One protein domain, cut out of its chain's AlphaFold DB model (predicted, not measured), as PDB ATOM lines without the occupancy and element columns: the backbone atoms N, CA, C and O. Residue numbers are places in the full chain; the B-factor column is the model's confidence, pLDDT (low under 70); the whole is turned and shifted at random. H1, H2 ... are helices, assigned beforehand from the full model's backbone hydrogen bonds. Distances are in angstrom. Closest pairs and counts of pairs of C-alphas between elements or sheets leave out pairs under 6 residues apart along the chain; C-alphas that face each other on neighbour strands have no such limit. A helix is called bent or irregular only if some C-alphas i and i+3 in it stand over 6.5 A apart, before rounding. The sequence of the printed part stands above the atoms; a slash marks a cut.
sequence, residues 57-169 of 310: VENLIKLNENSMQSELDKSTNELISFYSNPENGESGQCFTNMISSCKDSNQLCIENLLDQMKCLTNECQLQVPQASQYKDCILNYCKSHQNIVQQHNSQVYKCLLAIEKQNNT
ATOM      1  N   VAL A  57     123.197 130.638 181.119       59.41
ATOM      2  CA  VAL A  57     122.139 131.667 181.110       59.41
ATOM      3  C   VAL A  57     122.625 132.962 180.453       59.41
ATOM      4  O   VAL A  57     121.901 133.578 179.668       59.41
ATOM      5  N   GLU A  58     123.869 133.370 180.712       62.44
ATOM      6  CA  GLU A  58     124.439 134.582 180.115       62.44
ATOM      7  C   GLU A  58     124.662 134.422 178.600       62.44
ATOM      8  O   GLU A  58     124.456 135.364 177.828       62.44
ATOM      9  N   ASN A  59     125.010 133.211 178.156       66.94
ATOM     10  CA  ASN A  59     125.111 132.875 176.738       66.94
ATOM     11  C   ASN A  59     123.743 132.875 176.039       66.94
ATOM     12  O   ASN A  59     123.640 133.369 174.914       66.94
ATOM     13  N   LEU A  60     122.681 132.398 176.699       63.53
ATOM     14  CA  LEU A  60     121.313 132.443 176.165       63.53
ATOM     15  C   LEU A  60     120.782 133.878 176.016       63.53
ATOM     16  O   LEU A  60     120.165 134.198 174.998       63.53
ATOM     17  N   ILE A  61     121.066 134.763 176.978       67.94
ATOM     18  CA  ILE A  61     120.685 136.184 176.903       67.94
ATOM     19  C   ILE A  61     121.387 136.867 175.722       67.94
ATOM     20  O   ILE A  61     120.723 137.499 174.898       67.94
ATOM     21  N   LYS A  62     122.703 136.663 175.572       67.25
ATOM     22  CA  LYS A  62     123.483 137.211 174.446       67.25
ATOM     23  C   LYS A  62     122.982 136.699 173.093       67.25
ATOM     24  O   LYS A  62     122.928 137.458 172.128       67.25
ATOM     25  N   LEU A  63     122.596 135.425 173.000       65.75
ATOM     26  CA  LEU A  63     122.002 134.854 171.784       65.75
ATOM     27  C   LEU A  63     120.677 135.533 171.409       65.75
ATOM     28  O   LEU A  63     120.453 135.816 170.233       65.75
ATOM     29  N   ASN A  64     119.828 135.828 172.395       68.62
ATOM     30  CA  ASN A  64     118.543 136.486 172.171       68.62
ATOM     31  C   ASN A  64     118.697 137.961 171.756       68.62
ATOM     32  O   ASN A  64     118.057 138.408 170.804       68.62
ATOM     33  N   GLU A  65     119.590 138.708 172.411       69.44
ATOM     34  CA  GLU A  65     119.906 140.099 172.047       69.44
ATOM     35  C   GLU A  65     120.457 140.199 170.617       69.44
ATOM     36  O   GLU A  65     120.003 141.028 169.827       69.44
ATOM     37  N   ASN A  66     121.359 139.288 170.241       73.44
ATOM     38  CA  ASN A  66     121.896 139.217 168.882       73.44
ATOM     39  C   ASN A  66     120.816 138.887 167.838       73.44
ATOM     40  O   ASN A  66     120.864 139.395 166.716       73.44
ATOM     41  N   SER A  67     119.832 138.056 168.196       74.88
ATOM     42  CA  SER A  67     118.715 137.717 167.309       74.88
ATOM     43  C   SER A  67     117.804 138.921 167.060       74.88
ATOM     44  O   SER A  67     117.488 139.216 165.909       74.88
ATOM     45  N   MET A  68     117.420 139.651 168.114       74.19
ATOM     46  CA  MET A  68     116.569 140.843 167.984       74.19
ATOM     47  C   MET A  68     117.269 141.958 167.200       74.19
ATOM     48  O   MET A  68     116.670 142.561 166.309       74.19
ATOM     49  N   GLN A  69     118.560 142.183 167.463       79.81
ATOM     50  CA  GLN A  69     119.345 143.171 166.725       79.81
ATOM     51  C   GLN A  69     119.447 142.814 165.234       79.81
ATOM     52  O   GLN A  69     119.298 143.681 164.374       79.81
ATOM     53  N   SER A  70     119.627 141.527 164.914       84.38
ATOM     54  CA  SER A  70     119.668 141.058 163.527       84.38
ATOM     55  C   SER A  70     118.347 141.281 162.783       84.38
ATOM     56  O   SER A  70     118.371 141.580 161.586       84.38
ATOM     57  N   GLU A  71     117.197 141.107 163.439       84.31
ATOM     58  CA  GLU A  71     115.894 141.386 162.825       84.31
ATOM     59  C   GLU A  71     115.691 142.882 162.595       84.31
ATOM     60  O   GLU A  71     115.268 143.291 161.511       84.31
ATOM     61  N   LEU A  72     116.068 143.704 163.575       84.56
ATOM     62  CA  LEU A  72     115.975 145.153 163.469       84.56
ATOM     63  C   LEU A  72     116.846 145.698 162.330       84.56
ATOM     64  O   LEU A  72     116.388 146.514 161.523       84.56
ATOM     65  N   ASP A  73     118.083 145.215 162.216       85.44
ATOM     66  CA  ASP A  73     118.994 145.585 161.135       85.44
ATOM     67  C   ASP A  73     118.438 145.176 159.771       85.44
ATOM     68  O   ASP A  73     118.515 145.945 158.807       85.44
ATOM     69  N   LYS A  74     117.827 143.990 159.681       89.56
ATOM     70  CA  LYS A  74     117.172 143.524 158.459       89.56
ATOM     71  C   LYS A  74     116.026 144.454 158.057       89.56
ATOM     72  O   LYS A  74     116.039 144.955 156.932       89.56
ATOM     73  N   SER A  75     115.090 144.744 158.961       87.25
ATOM     74  CA  SER A  75     113.962 145.646 158.681       87.25
ATOM     75  C   SER A  75     114.418 147.063 158.327       87.25
ATOM     76  O   SER A  75     113.866 147.696 157.427       87.25
ATOM     77  N   THR A  76     115.470 147.553 158.983       87.56
ATOM     78  CA  THR A  76     116.062 148.864 158.685       87.56
ATOM     79  C   THR A  76     116.649 148.901 157.277       87.56
ATOM     80  O   THR A  76     116.390 149.833 156.516       87.56
ATOM     81  N   ASN A  77     117.417 147.878 156.897       89.00
ATOM     82  CA  ASN A  77     118.031 147.801 155.573       89.00
ATOM     83  C   ASN A  77     116.980 147.634 154.460       89.00
ATOM     84  O   ASN A  77     117.148 148.199 153.380       89.00
ATOM     85  N   GLU A  78     115.885 146.912 154.717       89.81
ATOM     86  CA  GLU A  78     114.751 146.805 153.790       89.81
ATOM     87  C   GLU A  78     114.109 148.175 153.520       89.81
ATOM     88  O   GLU A  78     113.873 148.529 152.364       89.81
ATOM     89  N   LEU A  79     113.910 148.993 154.558       85.94
ATOM     90  CA  LEU A  79     113.390 150.356 154.414       85.94
ATOM     91  C   LEU A  79     114.348 151.289 153.682       85.94
ATOM     92  O   LEU A  79     113.919 152.026 152.794       85.94
ATOM     93  N   ILE A  80     115.639 151.248 154.018       88.75
ATOM     94  CA  ILE A  80     116.658 152.016 153.294       88.75
ATOM     95  C   ILE A  80     116.626 151.640 151.813       88.75
ATOM     96  O   ILE A  80     116.615 152.527 150.964       88.75
ATOM     97  N   SER A  81     116.574 150.345 151.499       90.06
ATOM     98  CA  SER A  81     116.506 149.847 150.123       90.06
ATOM     99  C   SER A  81     115.258 150.353 149.397       90.06
ATOM    100  O   SER A  81     115.362 150.870 148.285       90.06
ATOM    101  N   PHE A  82     114.094 150.289 150.052       89.75
ATOM    102  CA  PHE A  82     112.842 150.805 149.505       89.75
ATOM    103  C   PHE A  82     112.953 152.296 149.165       89.75
ATOM    104  O   PHE A  82     112.779 152.669 148.009       89.75
ATOM    105  N   TYR A  83     113.308 153.151 150.129       88.00
ATOM    106  CA  TYR A  83     113.353 154.605 149.921       88.00
ATOM    107  C   TYR A  83     114.510 155.075 149.036       88.00
ATOM    108  O   TYR A  83     114.413 156.138 148.428       88.00
ATOM    109  N   SER A  84     115.561 154.268 148.896       90.31
ATOM    110  CA  SER A  84     116.678 154.548 147.987       90.31
ATOM    111  C   SER A  84     116.404 154.139 146.537       90.31
ATOM    112  O   SER A  84     117.254 154.386 145.681       90.31
ATOM    113  N   ASN A  85     115.254 153.517 146.236       90.25
ATOM    114  CA  ASN A  85     114.860 153.247 144.854       90.25
ATOM    115  C   ASN A  85     114.832 154.577 144.064       90.25
ATOM    116  O   ASN A  85     114.134 155.503 144.484       90.25
ATOM    117  N   PRO A  86     115.539 154.686 142.921       86.12
ATOM    118  CA  PRO A  86     115.539 155.887 142.086       86.12
ATOM    119  C   PRO A  86     114.144 156.396 141.700       86.12
ATOM    120  O   PRO A  86     113.968 157.597 141.505       86.12
ATOM    121  N   GLU A  87     113.147 155.510 141.618       87.62
ATOM    122  CA  GLU A  87     111.750 155.870 141.334       87.62
ATOM    123  C   GLU A  87     111.124 156.760 142.418       87.62
ATOM    124  O   GLU A  87     110.224 157.545 142.128       87.62
ATOM    125  N   ASN A  88     111.635 156.695 143.651       85.38
ATOM    126  CA  ASN A  88     111.189 157.530 144.766       85.38
ATOM    127  C   ASN A  88     111.815 158.934 144.753       85.38
ATOM    128  O   ASN A  88     111.394 159.807 145.521       85.38
ATOM    129  N   GLY A  89     112.805 159.158 143.883       88.19
ATOM    130  CA  GLY A  89     113.444 160.447 143.650       88.19
ATOM    131  C   GLY A  89     113.978 161.121 144.917       88.19
ATOM    132  O   GLY A  89     114.368 160.481 145.896       88.19
ATOM    133  N   GLU A  90     113.975 162.453 144.902       87.88
ATOM    134  CA  GLU A  90     114.489 163.267 146.007       87.88
ATOM    135  C   GLU A  90     113.675 163.094 147.299       87.88
ATOM    136  O   GLU A  90     114.228 163.175 148.396       87.88
ATOM    137  N   SER A  91     112.375 162.793 147.192       87.00
ATOM    138  CA  SER A  91     111.527 162.541 148.360       87.00
ATOM    139  C   SER A  91     111.973 161.285 149.104       87.00
ATOM    140  O   SER A  91     112.071 161.309 150.330       87.00
ATOM    141  N   GLY A  92     112.315 160.214 148.378       88.31
ATOM    142  CA  GLY A  92     112.905 159.006 148.958       88.31
ATOM    143  C   GLY A  92     114.223 159.284 149.682       88.31
ATOM    144  O   GLY A  92     114.430 158.822 150.805       88.31
ATOM    145  N   GLN A  93     115.060 160.157 149.112       90.44
ATOM    146  CA  GLN A  93     116.321 160.585 149.723       90.44
ATOM    147  C   GLN A  93     116.122 161.226 151.110       90.44
ATOM    148  O   GLN A  93     116.920 160.984 152.018       90.44
ATOM    149  N   CYS A  94     115.049 162.005 151.306       91.19
ATOM    150  CA  CYS A  94     114.722 162.591 152.610       91.19
ATOM    151  C   CYS A  94     114.542 161.513 153.693       91.19
ATOM    152  O   CYS A  94     115.047 161.663 154.807       91.19
ATOM    153  N   PHE A  95     113.858 160.414 153.360       89.69
ATOM    154  CA  PHE A  95     113.623 159.300 154.279       89.69
ATOM    155  C   PHE A  95     114.884 158.466 154.502       89.69
ATOM    156  O   PHE A  95     115.210 158.171 155.651       89.69
ATOM    157  N   THR A  96     115.646 158.157 153.450       90.12
ATOM    158  CA  THR A  96     116.917 157.422 153.573       90.12
ATOM    159  C   THR A  96     117.907 158.132 154.499       90.12
ATOM    160  O   THR A  96     118.539 157.490 155.342       90.12
ATOM    161  N   ASN A  97     118.014 159.461 154.397       88.69
ATOM    162  CA  ASN A  97     118.898 160.253 155.255       88.69
ATOM    163  C   ASN A  97     118.455 160.215 156.724       88.69
ATOM    164  O   ASN A  97     119.290 160.090 157.619       88.69
ATOM    165  N   MET A  98     117.144 160.280 156.978       88.19
ATOM    166  CA  MET A  98     116.593 160.148 158.327       88.19
ATOM    167  C   MET A  98     116.868 158.760 158.914       88.19
ATOM    168  O   MET A  98     117.353 158.670 160.040       88.19
ATOM    169  N   ILE A  99     116.585 157.693 158.159       88.44
ATOM    170  CA  ILE A  99     116.796 156.315 158.621       88.44
ATOM    171  C   ILE A  99     118.276 156.092 158.953       88.44
ATOM    172  O   ILE A  99     118.593 155.573 160.021       88.44
ATOM    173  N   SER A 100     119.181 156.561 158.090       87.00
ATOM    174  CA  SER A 100     120.629 156.476 158.326       87.00
ATOM    175  C   SER A 100     121.046 157.246 159.585       87.00
ATOM    176  O   SER A 100     121.761 156.711 160.423       87.00
ATOM    177  N   SER A 101     120.526 158.463 159.784       84.00
ATOM    178  CA  SER A 101     120.823 159.255 160.983       84.00
ATOM    179  C   SER A 101     120.316 158.604 162.276       84.00
ATOM    180  O   SER A 101     120.977 158.734 163.306       84.00
ATOM    181  N   CYS A 102     119.164 157.926 162.248       83.44
ATOM    182  CA  CYS A 102     118.667 157.178 163.407       83.44
ATOM    183  C   CYS A 102     119.530 155.943 163.690       83.44
ATOM    184  O   CYS A 102     119.799 155.653 164.857       83.44
ATOM    185  N   LYS A 103     119.974 155.240 162.638       81.00
ATOM    186  CA  LYS A 103     120.786 154.020 162.745       81.00
ATOM    187  C   LYS A 103     122.078 154.230 163.511       81.00
ATOM    188  O   LYS A 103     122.424 153.407 164.350       81.00
ATOM    189  N   ASP A 104     122.726 155.361 163.283       74.75
ATOM    190  CA  ASP A 104     123.984 155.682 163.951       74.75
ATOM    191  C   ASP A 104     123.785 156.189 165.394       74.75
ATOM    192  O   ASP A 104     124.754 156.299 166.145       74.75
ATOM    193  N   SER A 105     122.546 156.511 165.796       70.44
ATOM    194  CA  SER A 105     122.256 157.214 167.054       70.44
ATOM    195  C   SER A 105     121.780 156.300 168.190       70.44
ATOM    196  O   SER A 105     122.317 156.390 169.293       70.44
ATOM    197  N   ASN A 106     120.745 155.473 167.978       73.06
ATOM    198  CA  ASN A 106     120.164 154.606 169.022       73.06
ATOM    199  C   ASN A 106     119.171 153.585 168.425       73.06
ATOM    200  O   ASN A 106     118.351 153.947 167.581       73.06
ATOM    201  N   GLN A 107     119.161 152.356 168.949       76.31
ATOM    202  CA  GLN A 107     118.162 151.319 168.662       76.31
ATOM    203  C   GLN A 107     116.712 151.815 168.831       76.31
ATOM    204  O   GLN A 107     115.884 151.636 167.938       76.31
ATOM    205  N   LEU A 108     116.424 152.540 169.917       80.00
ATOM    206  CA  LEU A 108     115.091 153.085 170.190       80.00
ATOM    207  C   LEU A 108     114.649 154.111 169.122       80.00
ATOM    208  O   LEU A 108     113.456 154.254 168.857       80.00
ATOM    209  N   CYS A 109     115.592 154.814 168.478       82.69
ATOM    210  CA  CYS A 109     115.301 155.720 167.355       82.69
ATOM    211  C   CYS A 109     114.756 154.928 166.167       82.69
ATOM    212  O   CYS A 109     113.733 155.297 165.595       82.69
ATOM    213  N   ILE A 110     115.423 153.817 165.831       82.75
ATOM    214  CA  ILE A 110     115.029 152.953 164.718       82.75
ATOM    215  C   ILE A 110     113.664 152.321 164.970       82.75
ATOM    216  O   ILE A 110     112.835 152.338 164.068       82.75
ATOM    217  N   GLU A 111     113.408 151.776 166.159       83.44
ATOM    218  CA  GLU A 111     112.128 151.114 166.456       83.44
ATOM    219  C   GLU A 111     110.945 152.077 166.304       83.44
ATOM    220  O   GLU A 111     109.984 151.797 165.586       83.44
ATOM    221  N   ASN A 112     111.062 153.276 166.876       83.75
ATOM    222  CA  ASN A 112     110.032 154.304 166.730       83.75
ATOM    223  C   ASN A 112     109.878 154.779 165.287       83.75
ATOM    224  O   ASN A 112     108.770 155.090 164.845       83.75
ATOM    225  N   LEU A 113     110.983 154.823 164.543       83.69
ATOM    226  CA  LEU A 113     110.950 155.173 163.139       83.69
ATOM    227  C   LEU A 113     110.252 154.096 162.307       83.69
ATOM    228  O   LEU A 113     109.403 154.424 161.484       83.69
ATOM    229  N   LEU A 114     110.563 152.821 162.535       84.25
ATOM    230  CA  LEU A 114     109.902 151.690 161.889       84.25
ATOM    231  C   LEU A 114     108.389 151.771 162.075       84.25
ATOM    232  O   LEU A 114     107.641 151.636 161.106       84.25
ATOM    233  N   ASP A 115     107.939 152.047 163.292       85.00
ATOM    234  CA  ASP A 115     106.515 152.158 163.592       85.00
ATOM    235  C   ASP A 115     105.869 153.385 162.944       85.00
ATOM    236  O   ASP A 115     104.764 153.291 162.404       85.00
ATOM    237  N   GLN A 116     106.581 154.511 162.871       84.50
ATOM    238  CA  GLN A 116     106.125 155.669 162.105       84.50
ATOM    239  C   GLN A 116     105.985 155.352 160.607       84.50
ATOM    240  O   GLN A 116     104.995 155.744 159.987       84.50
ATOM    241  N   MET A 117     106.945 154.640 160.013       83.25
ATOM    242  CA  MET A 117     106.900 154.273 158.593       83.25
ATOM    243  C   MET A 117     105.778 153.269 158.303       83.25
ATOM    244  O   MET A 117     105.089 153.386 157.283       83.25
ATOM    245  N   LYS A 118     105.524 152.330 159.223       84.69
ATOM    246  CA  LYS A 118     104.340 151.458 159.173       84.69
ATOM    247  C   LYS A 118     103.055 152.273 159.257       84.69
ATOM    248  O   LYS A 118     102.147 152.019 158.475       84.69
ATOM    249  N   CYS A 119     102.980 153.268 160.142       87.12
ATOM    250  CA  CYS A 119     101.816 154.148 160.245       87.12
ATOM    251  C   CYS A 119     101.568 154.921 158.936       87.12
ATOM    252  O   CYS A 119     100.456 154.907 158.413       87.12
ATOM    253  N   LEU A 120     102.612 155.509 158.339       85.94
ATOM    254  CA  LEU A 120     102.516 156.189 157.038       85.94
ATOM    255  C   LEU A 120     101.979 155.263 155.936       85.94
ATOM    256  O   LEU A 120     101.114 155.661 155.153       85.94
ATOM    257  N   THR A 121     102.454 154.019 155.909       84.19
ATOM    258  CA  THR A 121     102.070 153.046 154.879       84.19
ATOM    259  C   THR A 121     100.668 152.486 155.109       84.19
ATOM    260  O   THR A 121      99.884 152.395 154.169       84.19
ATOM    261  N   ASN A 122     100.332 152.118 156.343       85.44
ATOM    262  CA  ASN A 122      99.107 151.383 156.657       85.44
ATOM    263  C   ASN A 122      97.920 152.313 156.908       85.44
ATOM    264  O   ASN A 122      96.848 152.102 156.346       85.44
ATOM    265  N   GLU A 123      98.116 153.349 157.726       86.19
ATOM    266  CA  GLU A 123      97.038 154.259 158.126       86.19
ATOM    267  C   GLU A 123      96.820 155.338 157.071       86.19
ATOM    268  O   GLU A 123      95.688 155.648 156.704       86.19
ATOM    269  N   CYS A 124      97.913 155.891 156.542       84.56
ATOM    270  CA  CYS A 124      97.830 156.980 155.576       84.56
ATOM    271  C   CYS A 124      97.866 156.506 154.120       84.56
ATOM    272  O   CYS A 124      97.557 157.296 153.232       84.56
ATOM    273  N   GLN A 125      98.192 155.231 153.860       86.44
ATOM    274  CA  GLN A 125      98.323 154.672 152.505       86.44
ATOM    275  C   GLN A 125      99.340 155.441 151.643       86.44
ATOM    276  O   GLN A 125      99.214 155.528 150.422       86.44
ATOM    277  N   LEU A 126     100.361 156.015 152.286       82.44
ATOM    278  CA  LEU A 126     101.394 156.820 151.645       82.44
ATOM    279  C   LEU A 126     102.683 156.007 151.562       82.44
ATOM    280  O   LEU A 126     103.303 155.710 152.579       82.44
ATOM    281  N   GLN A 127     103.101 155.683 150.337       78.12
ATOM    282  CA  GLN A 127     104.378 155.006 150.093       78.12
ATOM    283  C   GLN A 127     105.558 155.985 150.101       78.12
ATOM    284  O   GLN A 127     106.583 155.698 150.702       78.12
ATOM    285  N   VAL A 128     105.406 157.162 149.483       83.75
ATOM    286  CA  VAL A 128     106.352 158.288 149.582       83.75
ATOM    287  C   VAL A 128     105.536 159.586 149.560       83.75
ATOM    288  O   VAL A 128     105.080 160.004 148.493       83.75
ATOM    289  N   PRO A 129     105.262 160.205 150.719       83.25
ATOM    290  CA  PRO A 129     104.351 161.341 150.792       83.25
ATOM    291  C   PRO A 129     104.979 162.648 150.301       83.25
ATOM    292  O   PRO A 129     106.172 162.893 150.480       83.25
ATOM    293  N   GLN A 130     104.139 163.533 149.760       84.50
ATOM    294  CA  GLN A 130     104.451 164.960 149.626       84.50
ATOM    295  C   GLN A 130     104.486 165.632 151.012       84.50
ATOM    296  O   GLN A 130     103.984 165.079 151.995       84.50
ATOM    297  N   ALA A 131     105.050 166.834 151.123       83.88
ATOM    298  CA  ALA A 131     105.258 167.498 152.411       83.88
ATOM    299  C   ALA A 131     103.938 167.749 153.152       83.88
ATOM    300  O   ALA A 131     103.832 167.475 154.349       83.88
ATOM    301  N   SER A 132     102.922 168.241 152.438       82.12
ATOM    302  CA  SER A 132     101.574 168.460 152.986       82.12
ATOM    303  C   SER A 132     100.960 167.168 153.539       82.12
ATOM    304  O   SER A 132     100.569 167.117 154.704       82.12
ATOM    305  N   GLN A 133     100.987 166.095 152.744       87.50
ATOM    306  CA  GLN A 133     100.473 164.775 153.121       87.50
ATOM    307  C   GLN A 133     101.218 164.190 154.325       87.50
ATOM    308  O   GLN A 133     100.602 163.619 155.222       87.50
ATOM    309  N   TYR A 134     102.540 164.361 154.367       87.56
ATOM    310  CA  TYR A 134     103.370 163.914 155.479       87.56
ATOM    311  C   TYR A 134     102.994 164.639 156.776       87.56
ATOM    312  O   TYR A 134     102.734 163.992 157.790       87.56
ATOM    313  N   LYS A 135     102.901 165.975 156.746       85.19
ATOM    314  CA  LYS A 135     102.526 166.776 157.921       85.19
ATOM    315  C   LYS A 135     101.140 166.397 158.440       85.19
ATOM    316  O   LYS A 135     100.988 166.164 159.640       85.19
ATOM    317  N   ASP A 136     100.161 166.301 157.547       85.69
ATOM    318  CA  ASP A 136      98.782 165.982 157.914       85.69
ATOM    319  C   ASP A 136      98.663 164.563 158.478       85.69
ATOM    320  O   ASP A 136      97.993 164.353 159.491       85.69
ATOM    321  N   CYS A 137      99.360 163.592 157.881       86.56
ATOM    322  CA  CYS A 137      99.370 162.215 158.364       86.56
ATOM    323  C   CYS A 137      99.958 162.105 159.782       86.56
ATOM    324  O   CYS A 137      99.346 161.517 160.677       86.56
ATOM    325  N   ILE A 138     101.122 162.718 160.016       84.62
ATOM    326  CA  ILE A 138     101.799 162.651 161.316       84.62
ATOM    327  C   ILE A 138     100.978 163.325 162.421       84.62
ATOM    328  O   ILE A 138     100.934 162.822 163.544       84.62
ATOM    329  N   LEU A 139     100.308 164.442 162.121       81.50
ATOM    330  CA  LEU A 139      99.496 165.167 163.101       81.50
ATOM    331  C   LEU A 139      98.209 164.428 163.481       81.50
ATOM    332  O   LEU A 139      97.802 164.483 164.645       81.50
ATOM    333  N   ASN A 140      97.573 163.764 162.515       81.56
ATOM    334  CA  ASN A 140      96.231 163.210 162.689       81.56
ATOM    335  C   ASN A 140      96.220 161.716 163.027       81.56
ATOM    336  O   ASN A 140      95.349 161.285 163.779       81.56
ATOM    337  N   TYR A 141      97.178 160.941 162.513       80.50
ATOM    338  CA  TYR A 141      97.164 159.478 162.608       80.50
ATOM    339  C   TYR A 141      98.352 158.943 163.406       80.50
ATOM    340  O   TYR A 141      98.168 158.164 164.335       80.50
ATOM    341  N   CYS A 142      99.562 159.440 163.148       81.62
ATOM    342  CA  CYS A 142     100.777 158.929 163.799       81.62
ATOM    343  C   CYS A 142     101.182 159.722 165.056       81.62
ATOM    344  O   CYS A 142     102.361 159.779 165.415       81.62
ATOM    345  N   LYS A 143     100.216 160.356 165.736       73.69
ATOM    346  CA  LYS A 143     100.461 161.307 166.836       73.69
ATOM    347  C   LYS A 143     101.224 160.697 168.017       73.69
ATOM    348  O   LYS A 143     102.014 161.390 168.654       73.69
ATOM    349  N   SER A 144     101.030 159.404 168.281       70.75
ATOM    350  CA  SER A 144     101.775 158.636 169.292       70.75
ATOM    351  C   SER A 144     103.292 158.682 169.089       70.75
ATOM    352  O   SER A 144     104.035 158.593 170.060       70.75
ATOM    353  N   HIS A 145     103.758 158.897 167.856       67.06
ATOM    354  CA  HIS A 145     105.176 158.891 167.488       67.06
ATOM    355  C   HIS A 145     105.778 160.304 167.371       67.06
ATOM    356  O   HIS A 145     106.959 160.456 167.058       67.06
ATOM    357  N   GLN A 146     105.002 161.364 167.653       65.81
ATOM    358  CA  GLN A 146     105.475 162.748 167.510       65.81
ATOM    359  C   GLN A 146     106.645 163.092 168.433       65.81
ATOM    360  O   GLN A 146     107.533 163.829 168.017       65.81
ATOM    361  N   ASN A 147     106.647 162.604 169.675       65.44
ATOM    362  CA  ASN A 147     107.600 163.065 170.688       65.44
ATOM    363  C   ASN A 147     109.005 162.471 170.521       65.44
ATOM    364  O   ASN A 147     109.981 163.142 170.831       65.44
ATOM    365  N   ILE A 148     109.120 161.242 170.012       57.91
ATOM    366  CA  ILE A 148     110.406 160.528 169.958       57.91
ATOM    367  C   ILE A 148     111.193 160.883 168.686       57.91
ATOM    368  O   ILE A 148     112.420 160.902 168.693       57.91
ATOM    369  N   VAL A 149     110.495 161.262 167.609       61.84
ATOM    370  CA  VAL A 149     111.093 161.532 166.287       61.84
ATOM    371  C   VAL A 149     111.010 163.024 165.917       61.84
ATOM    372  O   VAL A 149     111.272 163.419 164.789       61.84
ATOM    373  N   GLN A 150     110.666 163.903 166.860       68.50
ATOM    374  CA  GLN A 150     110.332 165.315 166.617       68.50
ATOM    375  C   GLN A 150     111.406 166.085 165.817       68.50
ATOM    376  O   GLN A 150     111.090 166.793 164.855       68.50
ATOM    377  N   GLN A 151     112.686 165.887 166.153       71.00
ATOM    378  CA  GLN A 151     113.808 166.503 165.439       71.00
ATOM    379  C   GLN A 151     113.940 165.977 164.001       71.00
ATOM    380  O   GLN A 151     114.117 166.762 163.067       71.00
ATOM    381  N   HIS A 152     113.820 164.667 163.808       79.06
ATOM    382  CA  HIS A 152     113.944 164.023 162.501       79.06
ATOM    383  C   HIS A 152     112.726 164.287 161.603       79.06
ATOM    384  O   HIS A 152     112.886 164.575 160.419       79.06
ATOM    385  N   ASN A 153     111.526 164.348 162.180       80.81
ATOM    386  CA  ASN A 153     110.298 164.749 161.493       80.81
ATOM    387  C   ASN A 153     110.404 166.172 160.942       80.81
ATOM    388  O   ASN A 153     109.995 166.437 159.812       80.81
ATOM    389  N   SER A 154     111.007 167.087 161.710       82.81
ATOM    390  CA  SER A 154     111.289 168.446 161.235       82.81
ATOM    391  C   SER A 154     112.218 168.437 160.020       82.81
ATOM    392  O   SER A 154     112.002 169.198 159.076       82.81
ATOM    393  N   GLN A 155     113.244 167.579 160.018       85.12
ATOM    394  CA  GLN A 155     114.200 167.470 158.913       85.12
ATOM    395  C   GLN A 155     113.558 166.881 157.653       85.12
ATOM    396  O   GLN A 155     113.697 167.472 156.582       85.12
ATOM    397  N   VAL A 156     112.805 165.784 157.779       88.38
ATOM    398  CA  VAL A 156     112.080 165.181 156.650       88.38
ATOM    399  C   VAL A 156     111.084 166.171 156.069       88.38
ATOM    400  O   VAL A 156     111.104 166.424 154.868       88.38
ATOM    401  N   TYR A 157     110.272 166.814 156.909       88.69
ATOM    402  CA  TYR A 157     109.294 167.788 156.437       88.69
ATOM    403  C   TYR A 157     109.947 168.971 155.707       88.69
ATOM    404  O   TYR A 157     109.487 169.371 154.638       88.69
ATOM    405  N   LYS A 158     111.055 169.510 156.235       90.00
ATOM    406  CA  LYS A 158     111.824 170.576 155.566       90.00
ATOM    407  C   LYS A 158     112.387 170.127 154.219       90.00
ATOM    408  O   LYS A 158     112.362 170.910 153.273       90.00
ATOM    409  N   CYS A 159     112.884 168.895 154.141       92.88
ATOM    410  CA  CYS A 159     113.408 168.307 152.913       92.88
ATOM    411  C   CYS A 159     112.304 168.179 151.850       92.88
ATOM    412  O   CYS A 159     112.446 168.724 150.758       92.88
ATOM    413  N   LEU A 160     111.151 167.604 152.208       91.50
ATOM    414  CA  LEU A 160     109.995 167.484 151.313       91.50
ATOM    415  C   LEU A 160     109.482 168.856 150.839       91.50
ATOM    416  O   LEU A 160     109.215 169.045 149.655       91.50
ATOM    417  N   LEU A 161     109.405 169.845 151.736       92.38
ATOM    418  CA  LEU A 161     109.021 171.214 151.372       92.38
ATOM    419  C   LEU A 161     109.994 171.863 150.382       92.38
ATOM    420  O   LEU A 161     109.579 172.661 149.540       92.38
ATOM    421  N   ALA A 162     111.296 171.595 150.508       91.12
ATOM    422  CA  ALA A 162     112.291 172.131 149.587       91.12
ATOM    423  C   ALA A 162     112.094 171.559 148.176       91.12
ATOM    424  O   ALA A 162     112.122 172.321 147.211       91.12
ATOM    425  N   ILE A 163     111.809 170.259 148.078       90.44
ATOM    426  CA  ILE A 163     111.534 169.563 146.815       90.44
ATOM    427  C   ILE A 163     110.264 170.117 146.157       90.44
ATOM    428  O   ILE A 163     110.285 170.496 144.986       90.44
ATOM    429  N   GLU A 164     109.169 170.265 146.912       89.38
ATOM    430  CA  GLU A 164     107.925 170.860 146.397       89.38
ATOM    431  C   GLU A 164     108.160 172.265 145.817       89.38
ATOM    432  O   GLU A 164     107.677 172.595 144.731       89.38
ATOM    433  N   LYS A 165     108.947 173.101 146.508       88.62
ATOM    434  CA  LYS A 165     109.293 174.449 146.027       88.62
ATOM    435  C   LYS A 165     110.102 174.419 144.732       88.62
ATOM    436  O   LYS A 165     109.855 175.239 143.846       88.62
ATOM    437  N   GLN A 166     111.058 173.499 144.612       87.62
ATOM    438  CA  GLN A 166     111.861 173.349 143.398       87.62
ATOM    439  C   GLN A 166     110.997 172.922 142.208       87.62
ATOM    440  O   GLN A 166     111.056 173.560 141.155       87.62
ATOM    441  N   ASN A 167     110.115 171.939 142.401       82.94
ATOM    442  CA  ASN A 167     109.202 171.456 141.362       82.94
ATOM    443  C   ASN A 167     108.242 172.553 140.869       82.94
ATOM    444  O   ASN A 167     108.046 172.717 139.663       82.94
ATOM    445  N   ASN A 168     107.711 173.371 141.783       79.12
ATOM    446  CA  ASN A 168     106.820 174.483 141.435       79.12
ATOM    447  C   ASN A 168     107.539 175.611 140.674       79.12
ATOM    448  O   ASN A 168     106.951 176.254 139.807       79.12
ATOM    449  N   THR A 169     108.826 175.832 140.953       69.81
ATOM    450  CA  THR A 169     109.627 176.848 140.248       69.81
ATOM    451  C   THR A 169     109.942 176.413 138.812       69.81
ATOM    452  O   THR A 169     109.951 177.237 137.902       69.81
TER     453      THR A 169
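Overview. This is residues 57 to 169 of the 310 residues of an uncharacterized protein of Tetrahymena thermophila (strain SB210) (UniProt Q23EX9). A long helix, H1, packs by its later part on a body made with four other helices, while its residues 57 to 68 stick out as a free arm. In the body, H2 sits between the last part of H1 and H5, H3 packs on both H1 and H2, and H4 packs on H5. The printed part has 113 residues with five named helices, in the order H1 to H5, and no named strand; the class is all helix. It is only just compact, close to loose, with a radius of gyration of the C-alphas of 15.4 A. It spans 61 by 29 by 23 A, and the arm adds to the length: the body without it spans 44 by 29 by 23 A.

Along the chain. Find C-alpha 57 at (122.139, 131.667, 181.110); from there H1, residues 57 to 83, runs 39.7 A to C-alpha 83 at (113.353, 154.605, 149.921). H2 holds residues 86 to 103 and is 21.4 A long. It is irregular, with C-alphas 87 and 90 9.2 A apart, and has a kink of 69 degrees near residue 93. H3, residues 107 to 122, covers 22.5 A, and H4, residues 131 to 140, 14.3 A. H5, residues 150 to 169, runs 28.8 A and ends at C-alpha 169, (109.627, 176.848, 140.248).

Arrangement. Start at H1, which touches H2 with residues 76 to 83 alone; the closest C-alphas, of Tyr 83 and Gly 92, are 4.5 A apart. These two form a helical hairpin at a shallow tilt of 27 degrees, opposite ways. H1 also touches H3, closest at the C-alphas of Thr 76 and Ile 110, 7.4 A, at a steep tilt of 45 degrees. H2 and H3 form another hairpin, with the C-alphas of Cys 102 and Cys 109 5.4 A apart. Look next at Cys 94 and Val 156, where H2 and H5 touch, C-alphas 5.5 A apart, at 20 degrees, a shallow tilt, opposite ways. H4 and H5 form a hairpin, closest at the C-alphas of Ala 131 and Leu 160, 4.9 A. H3 and H4 only just touch, with 3 pairs of C-alphas within 8 A, the closest being Leu 120 and Cys 137 at 6.9 A; they are about perpendicular at 79 degrees. H1 is apart from H4 and H5. Every O i to N i+4 pair is within hydrogen-bond range in H1, H3, H4 and H5; in H2 11 of 14 are.

Size, cuts and confidence. The C-alphas of Val 57 and Thr 169 are the two farthest apart, 62.2 A. The printed part has no cut, and no link is long. Mean pLDDT of the printed part is 81.9; look for values under 70 at residues 57 to 65, 145 to 150 and 169.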